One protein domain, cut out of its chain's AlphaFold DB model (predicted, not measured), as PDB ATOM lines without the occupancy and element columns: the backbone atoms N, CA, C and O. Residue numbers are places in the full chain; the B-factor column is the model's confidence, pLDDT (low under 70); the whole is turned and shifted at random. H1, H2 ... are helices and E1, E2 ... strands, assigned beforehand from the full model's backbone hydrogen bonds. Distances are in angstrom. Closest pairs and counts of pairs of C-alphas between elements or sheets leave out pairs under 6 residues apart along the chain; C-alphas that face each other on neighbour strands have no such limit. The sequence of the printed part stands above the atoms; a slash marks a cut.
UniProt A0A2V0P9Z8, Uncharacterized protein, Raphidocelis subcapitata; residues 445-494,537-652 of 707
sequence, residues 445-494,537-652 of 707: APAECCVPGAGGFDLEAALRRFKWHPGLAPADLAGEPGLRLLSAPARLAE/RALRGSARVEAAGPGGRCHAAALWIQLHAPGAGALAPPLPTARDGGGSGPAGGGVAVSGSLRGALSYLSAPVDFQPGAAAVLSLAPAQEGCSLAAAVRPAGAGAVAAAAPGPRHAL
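This is residues 445 to 494 and 537 to 652 of the 707 residues of an uncharacterized protein of Raphidocelis subcapitata (UniProt A0A2V0P9Z8). Two sheets stand partly face to face as a sandwich with their strands crossed: a large, branched, strongly twisted sheet of E1, E2, E3, E6, E7, E8 and E9, and a smaller sheet of E5, E10 and E11. The hairpin of E6 and E7, with E8 beside E7, reaches to one end of the longest axis, and the short helix H1 lies towards the other. Along the chain, the 166 printed residues hold E1, H1 and then E2 to E11, one named helix and eleven named strands; the class is mostly strand, though under half of the residues, 74, are in named elements. The small sheet runs E5, E10, E11, all antiparallel; the large one is mixed. The whole is compact, with a radius of gyration of the C-alphas of 15.8 A and spans of 49 by 37 by 33 A.

Begin with E6, residues 552 to 565, which bends by 79 degrees at residue 555. On one side of it find E1, residues 445 to 449, antiparallel, with N 447 and O 556 2.8 A apart; on the other side is E9, residues 599 to 610, antiparallel, with N 557 and O 602 2.8 A apart. E9 bends by 101 degrees at residue 606. E3, residues 483 to 485, is antiparallel to E1, with N 448 to O 484 at 2.8 A. E2, residues 473 to 475, is antiparallel to E9, with N 601 to O 473 at 2.8 A. E7, residues 569 to 572, forms a hairpin with E6, with N 571 to O 563 at 2.8 A, and E8, residues 591 to 593, is parallel to E7, with N 592 to O 570 at 2.8 A. In the other sheet, E10, residues 615 to 622, is the inner strand: it is antiparallel to E5, residues 541 to 546, with N 543 to O 618 at 2.8 A, and forms a hairpin with E11, residues 629 to 635, with N 619 to O 632 at 2.8 A. The strands of the two sheets stand at 55 degrees; the closest C-alphas of E9 and E11 are those of Ser 602 and Ala 631, 5.8 A apart. E4, residues 490 to 494, pairs with no named strand; its C-alpha 492 is 5.1 A from C-alpha 541 of E5, their closest. H1, residues 460 to 463, is on neither sheet; it is too short for an O i to N i+4 pair, and its one O i to N i+3 pair is not within hydrogen-bond range.

Find C-alpha 445, where E1 begins, at (110.239, 124.278, 61.935). E6 runs 35.4 A from C-alpha 552 at (113.504, 114.893, 70.082) to C-alpha 565; E10 is 23.7 A long and E9 22.2 A. E11 runs 20.6 A to C-alpha 635 at (101.246, 114.823, 65.424).

The two C-alphas farthest apart, Phe 457 and Gly 567, are 51.7 A from each other. Residues 495 to 536 are not printed, and C-alphas 494 and 537 are 10.0 A apart across that cut. The link from E7 to E8 is long, 18 residues. The mean pLDDT of the printed part is 73.5; look for values under 70 at, among others, residues 450 to 471, 577 to 590 and 637 to 652.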
ATOM      1  N   ALA A 445     109.937 125.657  61.579       92.81
ATOM      2  CA  ALA A 445     110.239 124.278  61.935       92.81
ATOM      3  C   ALA A 445     109.898 124.036  63.421       92.81
ATOM      4  O   ALA A 445     110.059 124.948  64.241       92.81
ATOM      5  N   PRO A 446     109.427 122.835  63.804       91.44
ATOM      6  CA  PRO A 446     109.373 122.429  65.202       91.44
ATOM      7  C   PRO A 446     110.777 122.492  65.800       91.44
ATOM      8  O   PRO A 446     111.754 122.110  65.153       91.44
ATOM      9  N   ALA A 447     110.875 122.991  67.024       88.31
ATOM     10  CA  ALA A 447     112.138 123.257  67.678       88.31
ATOM     11  C   ALA A 447     112.167 122.696  69.099       88.31
ATOM     12  O   ALA A 447     111.222 122.816  69.889       88.31
ATOM     13  N   GLU A 448     113.296 122.087  69.418       84.44
ATOM     14  CA  GLU A 448     113.673 121.687  70.759       84.44
ATOM     15  C   GLU A 448     114.522 122.805  71.361       84.44
ATOM     16  O   GLU A 448     115.577 123.145  70.831       84.44
ATOM     17  N   CYS A 449     114.059 123.386  72.466       78.38
ATOM     18  CA  CYS A 449     114.890 124.231  73.307       78.38
ATOM     19  C   CYS A 449     115.456 123.343  74.424       78.38
ATOM     20  O   CYS A 449     114.724 122.972  75.342       78.38
ATOM     21  N   CYS A 450     116.738 122.991  74.366       68.00
ATOM     22  CA  CYS A 450     117.433 122.312  75.459       68.00
ATOM     23  C   CYS A 450     118.035 123.345  76.424       68.00
ATOM     24  O   CYS A 450     118.958 124.060  76.045       68.00
ATOM     25  N   VAL A 451     117.581 123.390  77.681       61.78
ATOM     26  CA  VAL A 451     118.411 123.937  78.768       61.78
ATOM     27  C   VAL A 451     119.201 122.758  79.311       61.78
ATOM     28  O   VAL A 451     118.597 121.876  79.924       61.78
ATOM     29  N   PRO A 452     120.523 122.686  79.084       56.41
ATOM     30  CA  PRO A 452     121.333 121.769  79.865       56.41
ATOM     31  C   PRO A 452     121.123 122.126  81.340       56.41
ATOM     32  O   PRO A 452     121.117 123.306  81.693       56.41
ATOM     33  N   GLY A 453     120.894 121.128  82.197       61.88
ATOM     34  CA  GLY A 453     120.725 121.367  83.630       61.88
ATOM     35  C   GLY A 453     121.819 122.302  84.158       61.88
ATOM     36  O   GLY A 453     123.001 122.099  83.878       61.88
ATOM     37  N   ALA A 454     121.452 123.360  84.878       62.56
ATOM     38  CA  ALA A 454     122.423 124.367  85.291       62.56
ATOM     39  C   ALA A 454     123.053 123.966  86.622       62.56
ATOM     40  O   ALA A 454     122.352 123.700  87.600       62.56
ATOM     41  N   GLY A 455     124.387 123.883  86.641       60.09
ATOM     42  CA  GLY A 455     125.124 123.403  87.803       60.09
ATOM     43  C   GLY A 455     124.596 122.047  88.267       60.09
ATOM     44  O   GLY A 455     124.361 121.888  89.448       60.09
ATOM     45  N   GLY A 456     124.321 121.087  87.377       63.53
ATOM     46  CA  GLY A 456     123.845 119.734  87.716       63.53
ATOM     47  C   GLY A 456     122.493 119.641  88.443       63.53
ATOM     48  O   GLY A 456     122.217 118.612  89.057       63.53
ATOM     49  N   PHE A 457     121.672 120.693  88.403       69.25
ATOM     50  CA  PHE A 457     120.247 120.614  88.715       69.25
ATOM     51  C   PHE A 457     119.450 120.346  87.440       69.25
ATOM     52  O   PHE A 457     119.672 121.003  86.421       69.25
ATOM     53  N   ASP A 458     118.492 119.423  87.512       68.88
ATOM     54  CA  ASP A 458     117.498 119.257  86.455       68.88
ATOM     55  C   ASP A 458     116.498 120.422  86.510       68.88
ATOM     56  O   ASP A 458     115.590 120.470  87.345       68.88
ATOM     57  N   LEU A 459     116.698 121.394  85.622       68.62
ATOM     58  CA  LEU A 459     115.790 122.525  85.449       68.62
ATOM     59  C   LEU A 459     114.630 122.206  84.504       68.62
ATOM     60  O   LEU A 459     113.637 122.935  84.486       68.62
ATOM     61  N   GLU A 460     114.719 121.115  83.745       63.59
ATOM     62  CA  GLU A 460     113.720 120.729  82.757       63.59
ATOM     63  C   GLU A 460     112.384 120.424  83.447       63.59
ATOM     64  O   GLU A 460     111.334 120.916  83.029       63.59
ATOM     65  N   ALA A 461     112.415 119.689  84.562       62.59
ATOM     66  CA  ALA A 461     111.230 119.365  85.356       62.59
ATOM     67  C   ALA A 461     110.502 120.610  85.914       62.59
ATOM     68  O   ALA A 461     109.268 120.654  85.951       62.59
ATOM     69  N   ALA A 462     111.257 121.631  86.336       60.75
ATOM     70  CA  ALA A 462     110.720 122.851  86.940       60.75
ATOM     71  C   ALA A 462     110.184 123.836  85.888       60.75
ATOM     72  O   ALA A 462     109.093 124.390  86.057       60.75
ATOM     73  N   LEU A 463     110.908 124.006  84.776       58.56
ATOM     74  CA  LEU A 463     110.534 124.924  83.697       58.56
ATOM     75  C   LEU A 463     109.249 124.493  82.970       58.56
ATOM     76  O   LEU A 463     108.501 125.347  82.497       58.56
ATOM     77  N   ARG A 464     108.905 123.195  82.996       55.62
ATOM     78  CA  ARG A 464     107.625 122.645  82.493       55.62
ATOM     79  C   ARG A 464     106.374 123.228  83.150       55.62
ATOM     80  O   ARG A 464     105.289 123.119  82.583       55.62
ATOM     81  N   ARG A 465     106.481 123.792  84.360       55.41
ATOM     82  CA  ARG A 465     105.329 124.350  85.093       55.41
ATOM     83  C   ARG A 465     104.988 125.777  84.671       55.41
ATOM     84  O   ARG A 465     103.882 126.239  84.956       55.41
ATOM     85  N   PHE A 466     105.911 126.470  84.006       55.44
ATOM     86  CA  PHE A 466     105.711 127.849  83.581       55.44
ATOM     87  C   PHE A 466     105.100 127.899  82.180       55.44
ATOM     88  O   PHE A 466     105.498 127.161  81.282       55.44
ATOM     89  N   LYS A 467     104.092 128.763  82.001       51.03
ATOM     90  CA  LYS A 467     103.495 129.029  80.689       51.03
ATOM     91  C   LYS A 467     104.118 130.287  80.102       51.03
ATOM     92  O   LYS A 467     104.164 131.320  80.762       51.03
ATOM     93  N   TRP A 468     104.582 130.177  78.867       55.75
ATOM     94  CA  TRP A 468     105.315 131.225  78.167       55.75
ATOM     95  C   TRP A 468     104.394 132.324  77.640       55.75
ATOM     96  O   TRP A 468     103.177 132.147  77.539       55.75
ATOM     97  N   HIS A 469     104.991 133.471  77.311       51.53
ATOM     98  CA  HIS A 469     104.275 134.583  76.701       51.53
ATOM     99  C   HIS A 469     103.504 134.099  75.450       51.53
ATOM    100  O   HIS A 469     104.077 133.382  74.632       51.53
ATOM    101  N   PRO A 470     102.218 134.467  75.284       51.38
ATOM    102  CA  PRO A 470     101.364 133.947  74.208       51.38
ATOM    103  C   PRO A 470     101.764 134.395  72.796       51.38
ATOM    104  O   PRO A 470     101.306 133.814  71.816       51.38
ATOM    105  N   GLY A 471     102.581 135.444  72.688       60.66
ATOM    106  CA  GLY A 471     103.100 135.968  71.424       60.66
ATOM    107  C   GLY A 471     104.482 135.430  71.052       60.66
ATOM    108  O   GLY A 471     105.154 134.788  71.854       60.66
ATOM    109  N   LEU A 472     104.917 135.760  69.839       72.44
ATOM    110  CA  LEU A 472     106.258 135.467  69.339       72.44
ATOM    111  C   LEU A 472     107.337 136.119  70.209       72.44
ATOM    112  O   LEU A 472     107.313 137.330  70.428       72.44
ATOM    113  N   ALA A 473     108.285 135.317  70.687       73.38
ATOM    114  CA  ALA A 473     109.477 135.798  71.370       73.38
ATOM    115  C   ALA A 473     110.593 136.008  70.333       73.38
ATOM    116  O   ALA A 473     110.990 135.026  69.703       73.38
ATOM    117  N   PRO A 474     111.101 137.238  70.130       76.25
ATOM    118  CA  PRO A 474     112.249 137.474  69.259       76.25
ATOM    119  C   PRO A 474     113.444 136.614  69.670       76.25
ATOM    120  O   PRO A 474     113.741 136.525  70.862       76.25
ATOM    121  N   ALA A 475     114.107 135.993  68.696       75.69
ATOM    122  CA  ALA A 475     115.219 135.079  68.940       75.69
ATOM    123  C   ALA A 475     116.274 135.165  67.827       75.69
ATOM    124  O   ALA A 475     115.947 135.293  66.639       75.69
ATOM    125  N   ASP A 476     117.545 135.056  68.211       79.62
ATOM    126  CA  ASP A 476     118.634 134.786  67.272       79.62
ATOM    127  C   ASP A 476     118.719 133.276  67.038       79.62
ATOM    128  O   ASP A 476     119.436 132.568  67.734       79.62
ATOM    129  N   LEU A 477     117.953 132.763  66.072       84.31
ATOM    130  CA  LEU A 477     117.793 131.318  65.892       84.31
ATOM    131  C   LEU A 477     119.128 130.572  65.728       84.31
ATOM    132  O   LEU A 477     119.218 129.428  66.155       84.31
ATOM    133  N   ALA A 478     120.150 131.185  65.127       83.19
ATOM    134  CA  ALA A 478     121.459 130.550  64.983       83.19
ATOM    135  C   ALA A 478     122.310 130.622  66.257       83.19
ATOM    136  O   ALA A 478     123.064 129.690  66.533       83.19
ATOM    137  N   GLY A 479     122.202 131.722  67.004       75.44
ATOM    138  CA  GLY A 479     122.963 131.966  68.227       75.44
ATOM    139  C   GLY A 479     122.318 131.423  69.507       75.44
ATOM    140  O   GLY A 479     123.004 131.347  70.523       75.44
ATOM    141  N   GLU A 480     121.032 131.050  69.483       74.62
ATOM    142  CA  GLU A 480     120.297 130.596  70.670       74.62
ATOM    143  C   GLU A 480     120.885 129.290  71.244       74.62
ATOM    144  O   GLU A 480     120.768 128.222  70.625       74.62
ATOM    145  N   PRO A 481     121.478 129.320  72.456       68.12
ATOM    146  CA  PRO A 481     122.093 128.141  73.045       68.12
ATOM    147  C   PRO A 481     121.068 127.031  73.289       68.12
ATOM    148  O   PRO A 481     120.029 127.230  73.920       68.12
ATOM    149  N   GLY A 482     121.381 125.830  72.801       72.88
ATOM    150  CA  GLY A 482     120.530 124.654  72.978       72.88
ATOM    151  C   GLY A 482     119.272 124.632  72.107       72.88
ATOM    152  O   GLY A 482     118.489 123.690  72.234       72.88
ATOM    153  N   LEU A 483     119.075 125.608  71.212       80.81
ATOM    154  CA  LEU A 483     118.009 125.561  70.214       80.81
ATOM    155  C   LEU A 483     118.377 124.595  69.083       80.81
ATOM    156  O   LEU A 483     119.453 124.678  68.492       80.81
ATOM    157  N   ARG A 484     117.467 123.674  68.762       85.31
ATOM    158  CA  ARG A 484     117.640 122.677  67.698       85.31
ATOM    159  C   ARG A 484     116.374 122.572  66.863       85.31
ATOM    160  O   ARG A 484     115.283 122.452  67.419       85.31
ATOM    161  N   LEU A 485     116.510 122.573  65.537       89.06
ATOM    162  CA  LEU A 485     115.383 122.265  64.655       89.06
ATOM    163  C   LEU A 485     115.167 120.752  64.615       89.06
ATOM    164  O   LEU A 485     116.109 119.984  64.429       89.06
ATOM    165  N   LEU A 486     113.916 120.336  64.779       88.75
ATOM    166  CA  LEU A 486     113.495 118.934  64.755       88.75
ATOM    167  C   LEU A 486     112.982 118.497  63.382       88.75
ATOM    168  O   LEU A 486     112.586 117.349  63.224       88.75
ATOM    169  N   SER A 487     112.959 119.389  62.395       89.19
ATOM    170  CA  SER A 487     112.628 119.075  61.006       89.19
ATOM    171  C   SER A 487     113.405 119.974  60.055       89.19
ATOM    172  O   SER A 487     113.923 121.023  60.451       89.19
ATOM    173  N   ALA A 488     113.396 119.620  58.771       87.69
ATOM    174  CA  ALA A 488     113.717 120.582  57.726       87.69
ATOM    175  C   ALA A 488     112.748 121.786  57.787       87.69
ATOM    176  O   ALA A 488     111.578 121.614  58.159       87.69
ATOM    177  N   PRO A 489     113.202 122.996  57.415       90.62
ATOM    178  CA  PRO A 489     112.332 124.151  57.251       90.62
ATOM    179  C   PRO A 489     111.144 123.903  56.324       90.62
ATOM    180  O   PRO A 489     111.301 123.337  55.243       90.62
ATOM    181  N   ALA A 490     109.978 124.429  56.693       92.06
ATOM    182  CA  ALA A 490     108.795 124.425  55.844       92.06
ATOM    183  C   ALA A 490     108.207 125.831  55.693       92.06
ATOM    184  O   ALA A 490     108.191 126.623  56.635       92.06
ATOM    185  N   ARG A 491     107.694 126.140  54.498       93.81
ATOM    186  CA  ARG A 491     106.949 127.380  54.247       93.81
ATOM    187  C   ARG A 491     105.535 127.240  54.805       93.81
ATOM    188  O   ARG A 491     104.810 126.330  54.414       93.81
ATOM    189  N   LEU A 492     105.149 128.151  55.694       92.44
ATOM    190  CA  LEU A 492     103.845 128.159  56.359       92.44
ATOM    191  C   LEU A 492     102.867 129.123  55.703       92.44
ATOM    192  O   LEU A 492     101.692 128.801  55.583       92.44
ATOM    193  N   ALA A 493     103.344 130.294  55.291       91.06
ATOM    194  CA  ALA A 493     102.521 131.339  54.698       91.06
ATOM    195  C   ALA A 493     103.343 132.216  53.751       91.06
ATOM    196  O   ALA A 493     104.574 132.192  53.775       91.06
ATOM    197  N   GLU A 494     102.661 133.012  52.933       90.50
ATOM    198  CA  GLU A 494     103.301 133.961  52.027       90.50
ATOM    199  C   GLU A 494     102.465 135.235  51.915       90.50
ATOM    200  O   GLU A 494     101.255 135.189  51.692       90.50
ATOM    201  N   ARG A 537      94.507 136.820  56.276       76.31
ATOM    202  CA  ARG A 537      94.113 135.603  55.549       76.31
ATOM    203  C   ARG A 537      95.317 134.903  54.923       76.31
ATOM    204  O   ARG A 537      95.422 133.691  55.053       76.31
ATOM    205  N   ALA A 538      96.222 135.657  54.300       80.50
ATOM    206  CA  ALA A 538      97.440 135.122  53.688       80.50
ATOM    207  C   ALA A 538      98.405 134.489  54.713       80.50
ATOM    208  O   ALA A 538      99.152 133.576  54.376       80.50
ATOM    209  N   LEU A 539      98.351 134.936  55.973       79.25
ATOM    210  CA  LEU A 539      99.177 134.447  57.085       79.25
ATOM    211  C   LEU A 539      98.584 133.256  57.846       79.25
ATOM    212  O   LEU A 539      99.108 132.861  58.888       79.25
ATOM    213  N   ARG A 540      97.496 132.671  57.338       85.81
ATOM    214  CA  ARG A 540      96.981 131.387  57.816       85.81
ATOM    215  C   ARG A 540      97.518 130.285  56.928       85.81
ATOM    216  O   ARG A 540      97.201 130.235  55.743       85.81
ATOM    217  N   GLY A 541      98.262 129.362  57.515       88.25
ATOM    218  CA  GLY A 541      98.725 128.209  56.767       88.25
ATOM    219  C   GLY A 541      99.308 127.120  57.641       88.25
ATOM    220  O   GLY A 541      99.438 127.253  58.859       88.25
ATOM    221  N   SER A 542      99.591 125.991  57.012       91.44
ATOM    222  CA  SER A 542     100.134 124.823  57.685       91.44
ATOM    223  C   SER A 542     100.975 124.003  56.732       91.44
ATOM    224  O   SER A 542     100.612 123.861  55.566       91.44
ATOM    225  N   ALA A 543     102.031 123.396  57.253       92.06
ATOM    226  CA  ALA A 543     102.869 122.465  56.526       92.06
ATOM    227  C   ALA A 543     102.979 121.144  57.286       92.06
ATOM    228  O   ALA A 543     103.038 121.116  58.519       92.06
ATOM    229  N   ARG A 544     103.019 120.044  56.532       91.44
ATOM    230  CA  ARG A 544     103.450 118.753  57.062       91.44
ATOM    231  C   ARG A 544     104.973 118.770  57.149       91.44
ATOM    232  O   ARG A 544     105.634 119.145  56.188       91.44
ATOM    233  N   VAL A 545     105.494 118.386  58.301       90.06
ATOM    234  CA  VAL A 545     106.924 118.312  58.600       90.06
ATOM    235  C   VAL A 545     107.240 116.927  59.140       90.06
ATOM    236  O   VAL A 545     106.387 116.297  59.764       90.06
ATOM    237  N   GLU A 546     108.452 116.453  58.896       88.38
ATOM    238  CA  GLU A 546     108.914 115.142  59.348       88.38
ATOM    239  C   GLU A 546     110.112 115.307  60.275       88.38
ATOM    240  O   GLU A 546     110.940 116.200  60.073       88.38
ATOM    241  N   ALA A 547     110.165 114.470  61.312       83.25
ATOM    242  CA  ALA A 547     111.255 114.466  62.272       83.25
ATOM    243  C   ALA A 547     112.598 114.236  61.560       83.25
ATOM    244  O   ALA A 547     112.776 113.222  60.885       83.25
ATOM    245  N   ALA A 548     113.541 115.156  61.742       76.88
ATOM    246  CA  ALA A 548     114.921 114.989  61.312       76.88
ATOM    247  C   ALA A 548     115.720 114.193  62.361       76.88
ATOM    248  O   ALA A 548     115.560 114.400  63.569       76.88
ATOM    249  N   GLY A 549     116.598 113.302  61.895       76.31
ATOM    250  CA  GLY A 549     117.528 112.555  62.745       76.31
ATOM    251  C   GLY A 549     116.842 111.661  63.799       76.31
ATOM    252  O   GLY A 549     115.786 111.081  63.528       76.31
ATOM    253  N   PRO A 550     117.411 111.524  65.016       76.69
ATOM    254  CA  PRO A 550     116.925 110.604  66.052       76.69
ATOM    255  C   PRO A 550     115.631 111.062  66.753       76.69
ATOM    256  O   PRO A 550     115.238 110.468  67.758       76.69
ATOM    257  N   GLY A 551     114.968 112.111  66.260       77.00
ATOM    258  CA  GLY A 551     113.836 112.726  66.943       77.00
ATOM    259  C   GLY A 551     114.259 113.608  68.124       77.00
ATOM    260  O   GLY A 551     115.428 113.980  68.277       77.00
ATOM    261  N   GLY A 552     113.290 113.991  68.951       83.56
ATOM    262  CA  GLY A 552     113.504 114.893  70.082       83.56
ATOM    263  C   GLY A 552     112.202 115.422  70.663       83.56
ATOM    264  O   GLY A 552     111.110 115.011  70.264       83.56
ATOM    265  N   ARG A 553     112.306 116.351  71.613       83.25
ATOM    266  CA  ARG A 553     111.139 116.930  72.275       83.25
ATOM    267  C   ARG A 553     110.890 118.353  71.792       83.25
ATOM    268  O   ARG A 553     111.665 119.270  72.041       83.25
ATOM    269  N   CYS A 554     109.773 118.554  71.104       86.19
ATOM    270  CA  CYS A 554     109.386 119.855  70.577       86.19
ATOM    271  C   CYS A 554     108.822 120.737  71.693       86.19
ATOM    272  O   CYS A 554     107.770 120.431  72.254       86.19
ATOM    273  N   HIS A 555     109.487 121.857  71.970       81.19
ATOM    274  CA  HIS A 555     109.097 122.840  72.988       81.19
ATOM    275  C   HIS A 555     108.500 124.108  72.371       81.19
ATOM    276  O   HIS A 555     107.666 124.776  72.985       81.19
ATOM    277  N   ALA A 556     108.914 124.433  71.149       83.50
ATOM    278  CA  ALA A 556     108.507 125.629  70.435       83.50
ATOM    279  C   ALA A 556     108.405 125.353  68.933       83.50
ATOM    280  O   ALA A 556     108.903 124.351  68.429       83.50
ATOM    281  N   ALA A 557     107.781 126.266  68.204       89.06
ATOM    282  CA  ALA A 557     108.011 126.429  66.779       89.06
ATOM    283  C   ALA A 557     109.003 127.579  66.576       89.06
ATOM    284  O   ALA A 557     108.747 128.697  67.028       89.06
ATOM    285  N   ALA A 558     110.112 127.308  65.891       90.62
ATOM    286  CA  ALA A 558     110.987 128.347  65.369       90.62
ATOM    287  C   ALA A 558     110.378 128.894  64.080       90.62
ATOM    288  O   ALA A 558     110.027 128.123  63.186       90.62
ATOM    289  N   LEU A 559     110.234 130.212  64.003       91.12
ATOM    290  CA  LEU A 559     109.630 130.929  62.888       91.12
ATOM    291  C   LEU A 559     110.577 132.016  62.400       91.12
ATOM    292  O   LEU A 559     111.259 132.664  63.192       91.12
ATOM    293  N   TRP A 560     110.600 132.242  61.097       91.56
ATOM    294  CA  TRP A 560     111.361 133.332  60.499       91.56
ATOM    295  C   TRP A 560     110.755 133.738  59.165       91.56
ATOM    296  O   TRP A 560     109.841 133.091  58.651       91.56
ATOM    297  N   ILE A 561     111.275 134.819  58.599       90.62
ATOM    298  CA  ILE A 561     110.869 135.305  57.288       90.62
ATOM    299  C   ILE A 561     111.957 135.067  56.246       90.62
ATOM    300  O   ILE A 561     113.151 135.102  56.547       90.62
ATOM    301  N   GLN A 562     111.524 134.864  55.010       92.00
ATOM    302  CA  GLN A 562     112.348 135.005  53.822       92.00
ATOM    303  C   GLN A 562     111.828 136.185  53.008       92.00
ATOM    304  O   GLN A 562     110.659 136.216  52.612       92.00
ATOM    305  N   LEU A 563     112.694 137.167  52.775       93.19
ATOM    306  CA  LEU A 563     112.415 138.258  51.850       93.19
ATOM    307  C   LEU A 563     112.721 137.774  50.439       93.19
ATOM    308  O   LEU A 563     113.754 137.149  50.217       93.19
ATOM    309  N   HIS A 564     111.850 138.067  49.481       93.75
ATOM    310  CA  HIS A 564     112.103 137.742  48.081       93.75
ATOM    311  C   HIS A 564     112.032 138.996  47.224       93.75
ATOM    312  O   HIS A 564     111.165 139.850  47.421       93.75
ATOM    313  N   ALA A 565     112.927 139.073  46.246       92.62
ATOM    314  CA  ALA A 565     112.889 140.089  45.212       92.62
ATOM    315  C   ALA A 565     113.432 139.536  43.883       92.62
ATOM    316  O   ALA A 565     114.342 138.692  43.888       92.62
ATOM    317  N   PRO A 566     112.920 140.022  42.739       85.00
ATOM    318  CA  PRO A 566     113.440 139.660  41.427       85.00
ATOM    319  C   PRO A 566     114.937 139.963  41.314       85.00
ATOM    320  O   PRO A 566     115.401 141.021  41.732       85.00
ATOM    321  N   GLY A 567     115.702 139.027  40.751       84.44
ATOM    322  CA  GLY A 567     117.145 139.181  40.518       84.44
ATOM    323  C   GLY A 567     118.042 139.095  41.762       84.44
ATOM    324  O   GLY A 567     119.254 138.973  41.611       84.44
ATOM    325  N   ALA A 568     117.480 139.106  42.975       88.12
ATOM    326  CA  ALA A 568     118.237 138.954  44.223       88.12
ATOM    327  C   ALA A 568     118.014 137.602  44.924       88.12
ATOM    328  O   ALA A 568     118.833 137.205  45.751       88.12
ATOM    329  N   GLY A 569     116.943 136.876  44.582       90.62
ATOM    330  CA  GLY A 569     116.609 135.596  45.209       90.62
ATOM    331  C   GLY A 569     115.973 135.783  46.587       90.62
ATOM    332  O   GLY A 569     115.299 136.785  46.831       90.62
ATOM    333  N   ALA A 570     116.155 134.808  47.478       92.19
ATOM    334  CA  ALA A 570     115.652 134.875  48.850       92.19
ATOM    335  C   ALA A 570     116.726 135.406  49.814       92.19
ATOM    336  O   ALA A 570     117.897 135.072  49.654       92.19
ATOM    337  N   LEU A 571     116.330 136.177  50.826       92.12
ATOM    338  CA  LEU A 571     117.166 136.602  51.954       92.12
ATOM    339  C   LEU A 571     116.540 136.100  53.258       92.12
ATOM    340  O   LEU A 571     115.351 136.323  53.485       92.12
ATOM    341  N   ALA A 572     117.314 135.428  54.106       91.38
ATOM    342  CA  ALA A 572     116.838 134.809  55.345       91.38
ATOM    343  C   ALA A 572     117.798 135.077  56.517       91.38
ATOM    344  O   ALA A 572     118.983 135.311  56.275       91.38
ATOM    345  N   PRO A 573     117.338 135.012  57.780       89.25
ATOM    346  CA  PRO A 573     118.249 135.002  58.918       89.25
ATOM    347  C   PRO A 573     119.097 133.722  58.947       89.25
ATOM    348  O   PRO A 573     118.709 132.706  58.352       89.25
ATOM    349  N   PRO A 574     120.232 133.733  59.665       87.88
ATOM    350  CA  PRO A 574     120.969 132.512  59.952       87.88
ATOM    351  C   PRO A 574     120.099 131.558  60.790       87.88
ATOM    352  O   PRO A 574     119.308 131.984  61.634       87.88
ATOM    353  N   LEU A 575     120.239 130.254  60.542       86.56
ATOM    354  CA  LEU A 575     119.505 129.189  61.232       86.56
ATOM    355  C   LEU A 575     120.472 128.297  62.020       86.56
ATOM    356  O   LEU A 575     121.639 128.191  61.631       86.56
ATOM    357  N   PRO A 576     120.007 127.632  63.093       78.50
ATOM    358  CA  PRO A 576     120.848 126.712  63.840       78.50
ATOM    359  C   PRO A 576     121.190 125.490  62.983       78.50
ATOM    360  O   PRO A 576     120.414 125.069  62.120       78.50
ATOM    361  N   THR A 577     122.371 124.919  63.214       64.38
ATOM    362  CA  THR A 577     122.835 123.728  62.498       64.38
ATOM    363  C   THR A 577     121.971 122.512  62.847       64.38
ATOM    364  O   THR A 577     121.603 122.290  64.002       64.38
ATOM    365  N   ALA A 578     121.615 121.715  61.835       55.91
ATOM    366  CA  ALA A 578     120.866 120.477  62.035       55.91
ATOM    367  C   ALA A 578     121.699 119.447  62.823       55.91
ATOM    368  O   ALA A 578     122.926 119.403  62.714       55.91
ATOM    369  N   ARG A 579     121.015 118.596  63.600       48.84
ATOM    370  CA  ARG A 579     121.594 117.647  64.574       48.84
ATOM    371  C   ARG A 579     122.603 116.650  63.981       48.84
ATOM    372  O   ARG A 579     123.445 116.152  64.720       48.84
ATOM    373  N   ASP A 580     122.558 116.409  62.674       43.94
ATOM    374  CA  ASP A 580     123.299 115.321  62.029       43.94
ATOM    375  C   ASP A 580     124.574 115.777  61.294       43.94
ATOM    376  O   ASP A 580     125.157 115.002  60.542       43.94
ATOM    377  N   GLY A 581     125.014 117.035  61.439       41.59
ATOM    378  CA  GLY A 581     126.216 117.549  60.755       41.59
ATOM    379  C   GLY A 581     126.109 117.611  59.220       41.59
ATOM    380  O   GLY A 581     126.956 118.212  58.561       41.59
ATOM    381  N   GLY A 582     125.042 117.055  58.642       39.38
ATOM    382  CA  GLY A 582     124.623 117.269  57.269       39.38
ATOM    383  C   GLY A 582     124.121 118.696  57.129       39.38
ATOM    384  O   GLY A 582     123.044 119.040  57.614       39.38
ATOM    385  N   GLY A 583     124.928 119.542  56.494       38.44
ATOM    386  CA  GLY A 583     124.572 120.921  56.204       38.44
ATOM    387  C   GLY A 583     123.313 121.000  55.346       38.44
ATOM    388  O   GLY A 583     123.383 120.973  54.123       38.44
ATOM    389  N   SER A 584     122.160 121.183  55.977       39.56
ATOM    390  CA  SER A 584     121.079 121.942  55.370       39.56
ATOM    391  C   SER A 584     121.182 123.359  55.923       39.56
ATOM    392  O   SER A 584     120.583 123.684  56.950       39.56
ATOM    393  N   GLY A 585     121.969 124.204  55.247       48.94
ATOM    394  CA  GLY A 585     121.794 125.656  55.343       48.94
ATOM    395  C   GLY A 585     120.338 126.046  55.030       48.94
ATOM    396  O   GLY A 585     119.537 125.169  54.688       48.94
ATOM    397  N   PRO A 586     119.958 127.332  55.151       47.19
ATOM    398  CA  PRO A 586     118.589 127.771  54.869       47.19
ATOM    399  C   PRO A 586     118.146 127.175  53.531       47.19
ATOM    400  O   PRO A 586     118.800 127.392  52.520       47.19
ATOM    401  N   ALA A 587     117.130 126.315  53.583       45.50
ATOM    402  CA  ALA A 587     116.811 125.313  52.570       45.50
ATOM    403  C   ALA A 587     117.137 125.720  51.110       45.50
ATOM    404  O   ALA A 587     116.513 126.628  50.568       45.50
ATOM    405  N   GLY A 588     118.060 124.990  50.468       47.75
ATOM    406  CA  GLY A 588     118.339 125.044  49.024       47.75
ATOM    407  C   GLY A 588     119.392 126.074  48.588       47.75
ATOM    408  O   GLY A 588     119.412 127.212  49.046       47.75
ATOM    409  N   GLY A 589     120.275 125.683  47.660       50.44
ATOM    410  CA  GLY A 589     121.216 126.609  47.024       50.44
ATOM    411  C   GLY A 589     120.460 127.770  46.368       50.44
ATOM    412  O   GLY A 589     119.650 127.542  45.474       50.44
ATOM    413  N   GLY A 590     120.685 129.001  46.842       68.75
ATOM    414  CA  GLY A 590     120.018 130.206  46.325       68.75
ATOM    415  C   GLY A 590     119.403 131.147  47.370       68.75
ATOM    416  O   GLY A 590     118.831 132.167  46.982       68.75
ATOM    417  N   VAL A 591     119.510 130.848  48.671       83.25
ATOM    418  CA  VAL A 591     119.097 131.759  49.756       83.25
ATOM    419  C   VAL A 591     120.319 132.480  50.334       83.25
ATOM    420  O   VAL A 591     121.237 131.844  50.846       83.25
ATOM    421  N   ALA A 592     120.326 133.810  50.274       88.31
ATOM    422  CA  ALA A 592     121.305 134.645  50.959       88.31
ATOM    423  C   ALA A 592     121.004 134.715  52.466       88.31
ATOM    424  O   ALA A 592     119.843 134.731  52.882       88.31
ATOM    425  N   VAL A 593     122.055 134.777  53.286       89.62
ATOM    426  CA  VAL A 593     121.952 134.865  54.749       89.62
ATOM    427  C   VAL A 593     122.217 136.296  55.195       89.62
ATOM    428  O   VAL A 593     123.172 136.915  54.737       89.62
ATOM    429  N   SER A 594     121.381 136.798  56.097       87.81
ATOM    430  CA  SER A 594     121.441 138.155  56.630       87.81
ATOM    431  C   SER A 594     121.465 138.132  58.155       87.81
ATOM    432  O   SER A 594     120.534 137.645  58.798       87.81
ATOM    433  N   GLY A 595     122.528 138.690  58.735       80.88
ATOM    434  CA  GLY A 595     122.676 138.864  60.181       80.88
ATOM    435  C   GLY A 595     121.839 140.010  60.756       80.88
ATOM    436  O   GLY A 595     121.748 140.133  61.975       80.88
ATOM    437  N   SER A 596     121.223 140.846  59.917       79.88
ATOM    438  CA  SER A 596     120.264 141.882  60.322       79.88
ATOM    439  C   SER A 596     118.830 141.356  60.440       79.88
ATOM    440  O   SER A 596     118.030 141.921  61.189       79.88
ATOM    441  N   LEU A 597     118.511 140.233  59.787       84.50
ATOM    442  CA  LEU A 597     117.253 139.522  59.997       84.50
ATOM    443  C   LEU A 597     117.270 138.737  61.318       84.50
ATOM    444  O   LEU A 597     118.304 138.278  61.813       84.50
ATOM    445  N   ARG A 598     116.086 138.581  61.910       79.06
ATOM    446  CA  ARG A 598     115.861 137.831  63.153       79.06
ATOM    447  C   ARG A 598     114.715 136.848  62.966       79.06
ATOM    448  O   ARG A 598     113.844 137.051  62.120       79.06
ATOM    449  N   GLY A 599     114.726 135.785  63.762       86.25
ATOM    450  CA  GLY A 599     113.600 134.873  63.877       86.25
ATOM    451  C   GLY A 599     112.828 135.099  65.168       86.25
ATOM    452  O   GLY A 599     113.047 136.061  65.910       86.25
ATOM    453  N   ALA A 600     111.909 134.184  65.437       83.88
ATOM    454  CA  ALA A 600     111.138 134.159  66.659       83.88
ATOM    455  C   ALA A 600     110.805 132.731  67.087       83.88
ATOM    456  O   ALA A 600     110.717 131.815  66.269       83.88
ATOM    457  N   LEU A 601     110.561 132.562  68.382       82.44
ATOM    458  CA  LEU A 601     110.061 131.329  68.972       82.44
ATOM    459  C   LEU A 601     108.598 131.505  69.378       82.44
ATOM    460  O   LEU A 601     108.227 132.465  70.057       82.44
ATOM    461  N   SER A 602     107.766 130.546  68.980       82.06
ATOM    462  CA  SER A 602     106.400 130.386  69.472       82.06
ATOM    463  C   SER A 602     106.351 129.151  70.367       82.06
ATOM    464  O   SER A 602     106.384 128.019  69.886       82.06
ATOM    465  N   TYR A 603     106.334 129.365  71.680       77.81
ATOM    466  CA  TYR A 603     106.367 128.281  72.658       77.81
ATOM    467  C   TYR A 603     105.040 127.525  72.715       77.81
ATOM    468  O   TYR A 603     103.959 128.120  72.742       77.81
ATOM    469  N   LEU A 604     105.125 126.196  72.774       74.94
ATOM    470  CA  LEU A 604     103.955 125.331  72.847       74.94
ATOM    471  C   LEU A 604     103.395 125.287  74.273       74.94
ATOM    472  O   LEU A 604     104.117 125.385  75.264       74.94
ATOM    473  N   SER A 605     102.080 125.090  74.380       68.56
ATOM    474  CA  SER A 605     101.403 124.936  75.677       68.56
ATOM    475  C   SER A 605     101.738 123.618  76.384       68.56
ATOM    476  O   SER A 605     101.648 123.540  77.610       68.56
ATOM    477  N   ALA A 606     102.123 122.604  75.611       69.94
ATOM    478  CA  ALA A 606     102.663 121.335  76.064       69.94
ATOM    479  C   ALA A 606     103.682 120.840  75.024       69.94
ATOM    480  O   ALA A 606     103.462 121.046  73.825       69.94
ATOM    481  N   PRO A 607     104.784 120.205  75.454       76.44
ATOM    482  CA  PRO A 607     105.766 119.677  74.524       76.44
ATOM    483  C   PRO A 607     105.208 118.489  73.730       76.44
ATOM    484  O   PRO A 607     104.383 117.729  74.241       76.44
ATOM    485  N   VAL A 608     105.698 118.313  72.504       81.88
ATOM    486  CA  VAL A 608     105.327 117.206  71.607       81.88
ATOM    487  C   VAL A 608     106.551 116.332  71.362       81.88
ATOM    488  O   VAL A 608     107.582 116.835  70.922       81.88
ATOM    489  N   ASP A 609     106.445 115.034  71.627       84.25
ATOM    490  CA  ASP A 609     107.544 114.097  71.385       84.25
ATOM    491  C   ASP A 609     107.578 113.702  69.897       84.25
ATOM    492  O   ASP A 609     106.587 113.224  69.341       84.25
ATOM    493  N   PHE A 610     108.720 113.920  69.245       82.75
ATOM    494  CA  PHE A 610     108.990 113.529  67.863       82.75
ATOM    495  C   PHE A 610     109.833 112.257  67.867       82.75
ATOM    496  O   PHE A 610     110.996 112.285  68.264       82.75
ATOM    497  N   GLN A 611     109.253 111.150  67.412       82.25
ATOM    498  CA  GLN A 611     110.010 109.934  67.107       82.25
ATOM    499  C   GLN A 611     110.709 110.079  65.742       82.25
ATOM    500  O   GLN A 611     110.214 110.837  64.903       82.25
ATOM    501  N   PRO A 612     111.819 109.364  65.479       80.25
ATOM    502  CA  PRO A 612     112.438 109.329  64.154       80.25
ATOM    503  C   PRO A 612     111.407 109.016  63.057       80.25
ATOM    504  O   PRO A 612     110.613 108.086  63.198       80.25
ATOM    505  N   GLY A 613     111.381 109.811  61.984       78.69
ATOM    506  CA  GLY A 613     110.421 109.654  60.883       78.69
ATOM    507  C   GLY A 613     108.960 109.993  61.219       78.69
ATOM    508  O   GLY A 613     108.086 109.844  60.364       78.69
ATOM    509  N   ALA A 614     108.653 110.463  62.434       84.06
ATOM    510  CA  ALA A 614     107.301 110.883  62.779       84.06
ATOM    511  C   ALA A 614     106.909 112.145  62.002       84.06
ATOM    512  O   ALA A 614     107.634 113.143  61.984       84.06
ATOM    513  N   ALA A 615     105.722 112.114  61.399       87.75
ATOM    514  CA  ALA A 615     105.142 113.279  60.755       87.75
ATOM    515  C   ALA A 615     104.348 114.124  61.758       87.75
ATOM    516  O   ALA A 615     103.597 113.612  62.594       87.75
ATOM    517  N   ALA A 616     104.446 115.438  61.609       88.62
ATOM    518  CA  ALA A 616     103.673 116.426  62.336       88.62
ATOM    519  C   ALA A 616     103.117 117.479  61.375       88.62
ATOM    520  O   ALA A 616     103.538 117.601  60.225       88.62
ATOM    521  N   VAL A 617     102.151 118.255  61.849       90.25
ATOM    522  CA  VAL A 617     101.674 119.453  61.168       90.25
ATOM    523  C   VAL A 617     102.067 120.663  61.998       90.25
ATOM    524  O   VAL A 617     101.652 120.792  63.151       90.25
ATOM    525  N   LEU A 618     102.852 121.545  61.387       91.44
ATOM    526  CA  LEU A 618     103.151 122.876  61.891       91.44
ATOM    527  C   LEU A 618     102.153 123.853  61.263       91.44
ATOM    528  O   LEU A 618     102.003 123.891  60.045       91.44
ATOM    529  N   SER A 619     101.447 124.620  62.085       89.31
ATOM    530  CA  SER A 619     100.442 125.594  61.642       89.31
ATOM    531  C   SER A 619     100.727 126.980  62.194       89.31
ATOM    532  O   SER A 619     101.200 127.094  63.321       89.31
ATOM    533  N   LEU A 620     100.398 128.001  61.409       86.56
ATOM    534  CA  LEU A 620     100.498 129.420  61.729       86.56
ATOM    535  C   LEU A 620      99.113 130.059  61.603       86.56
ATOM    536  O   LEU A 620      98.415 129.845  60.606       86.56
ATOM    537  N   ALA A 621      98.722 130.862  62.591       79.50
ATOM    538  CA  ALA A 621      97.521 131.682  62.503       79.50
ATOM    539  C   ALA A 621      97.664 132.991  63.298       79.50
ATOM    540  O   ALA A 621      98.449 133.056  64.249       79.50
ATOM    541  N   PRO A 622      96.873 134.024  62.961       70.25
ATOM    542  CA  PRO A 622      96.691 135.180  63.832       70.25
ATOM    543  C   PRO A 622      96.183 134.755  65.214       70.25
ATOM    544  O   PRO A 622      95.255 133.945  65.311       70.25
ATOM    545  N   ALA A 623      96.767 135.306  66.276       60.72
ATOM    546  CA  ALA A 623      96.312 135.073  67.638       60.72
ATOM    547  C   ALA A 623      94.914 135.683  67.859       60.72
ATOM    548  O   ALA A 623      94.548 136.690  67.252       60.72
ATOM    549  N   GLN A 624      94.124 135.096  68.767       48.16
ATOM    550  CA  GLN A 624      92.746 135.537  69.042       48.16
ATOM    551  C   GLN A 624      92.638 136.967  69.625       48.16
ATOM    552  O   GLN A 624      91.536 137.504  69.688       48.16
ATOM    553  N   GLU A 625      93.755 137.586  70.029       41.81
ATOM    554  CA  GLU A 625      93.819 138.899  70.697       41.81
ATOM    555  C   GLU A 625      94.336 140.057  69.806       41.81
ATOM    556  O   GLU A 625      94.480 141.173  70.300       41.81
ATOM    557  N   GLY A 626      94.585 139.846  68.504       46.56
ATOM    558  CA  GLY A 626      95.010 140.910  67.571       46.56
ATOM    559  C   GLY A 626      96.306 140.599  66.814       46.56
ATOM    560  O   GLY A 626      96.627 139.430  66.640       46.56
ATOM    561  N   CYS A 627      97.017 141.636  66.336       46.84
ATOM    562  CA  CYS A 627      98.104 141.643  65.328       46.84
ATOM    563  C   CYS A 627      99.373 140.796  65.618       46.84
ATOM    564  O   CYS A 627     100.433 141.081  65.067       46.84
ATOM    565  N   SER A 628      99.310 139.784  66.483       57.69
ATOM    566  CA  SER A 628     100.373 138.806  66.708       57.69
ATOM    567  C   SER A 628     100.054 137.479  66.016       57.69
ATOM    568  O   SER A 628      98.897 137.118  65.795       57.69
ATOM    569  N   LEU A 629     101.099 136.742  65.651       71.38
ATOM    570  CA  LEU A 629     100.987 135.394  65.104       71.38
ATOM    571  C   LEU A 629     101.292 134.364  66.194       71.38
ATOM    572  O   LEU A 629     102.103 134.607  67.087       71.38
ATOM    573  N   ALA A 630     100.644 133.208  66.108       76.25
ATOM    574  CA  ALA A 630     100.915 132.053  66.948       76.25
ATOM    575  C   ALA A 630     101.118 130.824  66.064       76.25
ATOM    576  O   ALA A 630     100.430 130.654  65.050       76.25
ATOM    577  N   ALA A 631     102.050 129.960  66.463       83.56
ATOM    578  CA  ALA A 631     102.241 128.673  65.827       83.56
ATOM    579  C   ALA A 631     101.846 127.523  66.753       83.56
ATOM    580  O   ALA A 631     101.913 127.615  67.978       83.56
ATOM    581  N   ALA A 632     101.424 126.424  66.141       83.88
ATOM    582  CA  ALA A 632     101.111 125.183  66.828       83.88
ATOM    583  C   ALA A 632     101.710 124.002  66.070       83.88
ATOM    584  O   ALA A 632     101.713 123.986  64.837       83.88
ATOM    585  N   VAL A 633     102.179 123.008  66.821       86.69
ATOM    586  CA  VAL A 633     102.728 121.752  66.306       86.69
ATOM    587  C   VAL A 633     101.858 120.613  66.814       86.69
ATOM    588  O   VAL A 633     101.557 120.552  68.006       86.69
ATOM    589  N   ARG A 634     101.445 119.710  65.921       85.81
ATOM    590  CA  ARG A 634     100.631 118.533  66.267       85.81
ATOM    591  C   ARG A 634     101.114 117.274  65.544       85.81
ATOM    592  O   ARG A 634     101.511 117.393  64.388       85.81
ATOM    593  N   PRO A 635     101.014 116.076  66.142       83.81
ATOM    594  CA  PRO A 635     101.246 114.823  65.424       83.81
ATOM    595  C   PRO A 635     100.319 114.676  64.206       83.81
ATOM    596  O   PRO A 635      99.161 115.113  64.230       83.81
ATOM    597  N   ALA A 636     100.808 114.051  63.134       76.81
ATOM    598  CA  ALA A 636      99.988 113.736  61.969       76.81
ATOM    599  C   ALA A 636      98.862 112.758  62.360       76.81
ATOM    600  O   ALA A 636      99.110 111.738  62.993       76.81
ATOM    601  N   GLY A 637      97.615 113.084  62.004       66.88
ATOM    602  CA  GLY A 637      96.421 112.296  62.354       66.88
ATOM    603  C   GLY A 637      95.610 112.834  63.540       66.88
ATOM    604  O   GLY A 637      94.443 112.480  63.680       66.88
ATOM    605  N   ALA A 638      96.159 113.752  64.342       65.25
ATOM    606  CA  ALA A 638      95.369 114.487  65.329       65.25
ATOM    607  C   ALA A 638      94.398 115.460  64.628       65.25
ATOM    608  O   ALA A 638      94.782 116.129  63.659       65.25
ATOM    609  N   GLY A 639      93.152 115.537  65.117       54.75
ATOM    610  CA  GLY A 639      92.098 116.403  64.573       54.75
ATOM    611  C   GLY A 639      92.516 117.875  64.460       54.75
ATOM    612  O   GLY A 639      93.419 118.342  65.157       54.75
ATOM    613  N   ALA A 640      91.876 118.614  63.551       52.69
ATOM    614  CA  ALA A 640      92.184 120.023  63.333       52.69
ATOM    615  C   ALA A 640      91.817 120.854  64.573       52.69
ATOM    616  O   ALA A 640      90.647 120.985  64.922       52.69
ATOM    617  N   VAL A 641      92.822 121.444  65.218       51.59
ATOM    618  CA  VAL A 641      92.652 122.448  66.272       51.59
ATOM    619  C   VAL A 641      93.319 123.726  65.777       51.59
ATOM    620  O   VAL A 641      94.422 123.674  65.231       51.59
ATOM    621  N   ALA A 642      92.642 124.867  65.910       53.91
ATOM    622  CA  ALA A 642      93.222 126.158  65.554       53.91
ATOM    623  C   ALA A 642      94.495 126.411  66.379       53.91
ATOM    624  O   ALA A 642      94.526 126.077  67.564       53.91
ATOM    625  N   ALA A 643      95.522 127.022  65.775       54.00
ATOM    626  CA  ALA A 643      96.681 127.510  66.516       54.00
ATOM    627  C   ALA A 643      96.197 128.563  67.528       54.00
ATOM    628  O   ALA A 643      95.902 129.702  67.176       54.00
ATOM    629  N   ALA A 644      96.011 128.140  68.776       48.81
ATOM    630  CA  ALA A 644      95.567 128.990  69.863       48.81
ATOM    631  C   ALA A 644      96.790 129.398  70.678       48.81
ATOM    632  O   ALA A 644      97.559 128.544  71.123       48.81
ATOM    633  N   ALA A 645      96.956 130.702  70.886       47.78
ATOM    634  CA  ALA A 645      97.952 131.202  71.818       47.78
ATOM    635  C   ALA A 645      97.681 130.605  73.217       47.78
ATOM    636  O   ALA A 645      96.514 130.507  73.621       47.78
ATOM    637  N   PRO A 646      98.712 130.158  73.957       46.44
ATOM    638  CA  PRO A 646      98.511 129.602  75.288       46.44
ATOM    639  C   PRO A 646      97.811 130.629  76.189       46.44
ATOM    640  O   PRO A 646      98.220 131.782  76.268       46.44
ATOM    641  N   GLY A 647      96.746 130.215  76.885       43.16
ATOM    642  CA  GLY A 647      96.045 131.102  77.817       43.16
ATOM    643  C   GLY A 647      96.985 131.621  78.920       43.16
ATOM    644  O   GLY A 647      97.851 130.863  79.378       43.16
ATOM    645  N   PRO A 648      96.820 132.870  79.388       41.53
ATOM    646  CA  PRO A 648      97.739 133.488  80.338       41.53
ATOM    647  C   PRO A 648      97.708 132.729  81.669       41.53
ATOM    648  O   PRO A 648      96.676 132.683  82.339       41.53
ATOM    649  N   ARG A 649      98.830 132.122  82.078       43.44
ATOM    650  CA  ARG A 649      99.007 131.622  83.452       43.44
ATOM    651  C   ARG A 649     100.395 131.962  84.014       43.44
ATOM    652  O   ARG A 649     101.405 131.401  83.619       43.44
ATOM    653  N   HIS A 650     100.361 132.854  85.000       38.91
ATOM    654  CA  HIS A 650     101.155 132.936  86.236       38.91
ATOM    655  C   HIS A 650     102.683 133.126  86.272       38.91
ATOM    656  O   HIS A 650     103.156 133.449  87.357       38.91
ATOM    657  N   ALA A 651     103.454 133.100  85.186       47.19
ATOM    658  CA  ALA A 651     104.777 133.748  85.201       47.19
ATOM    659  C   ALA A 651     105.242 134.066  83.782       47.19
ATOM    660  O   ALA A 651     105.509 133.162  82.998       47.19
ATOM    661  N   LEU A 652     105.347 135.350  83.445       51.00
ATOM    662  CA  LEU A 652     106.006 135.765  82.213       51.00
ATOM    663  C   LEU A 652     107.516 135.680  82.446       51.00
ATOM    664  O   LEU A 652     108.101 136.598  83.021       51.00
TER     665      LEU A 652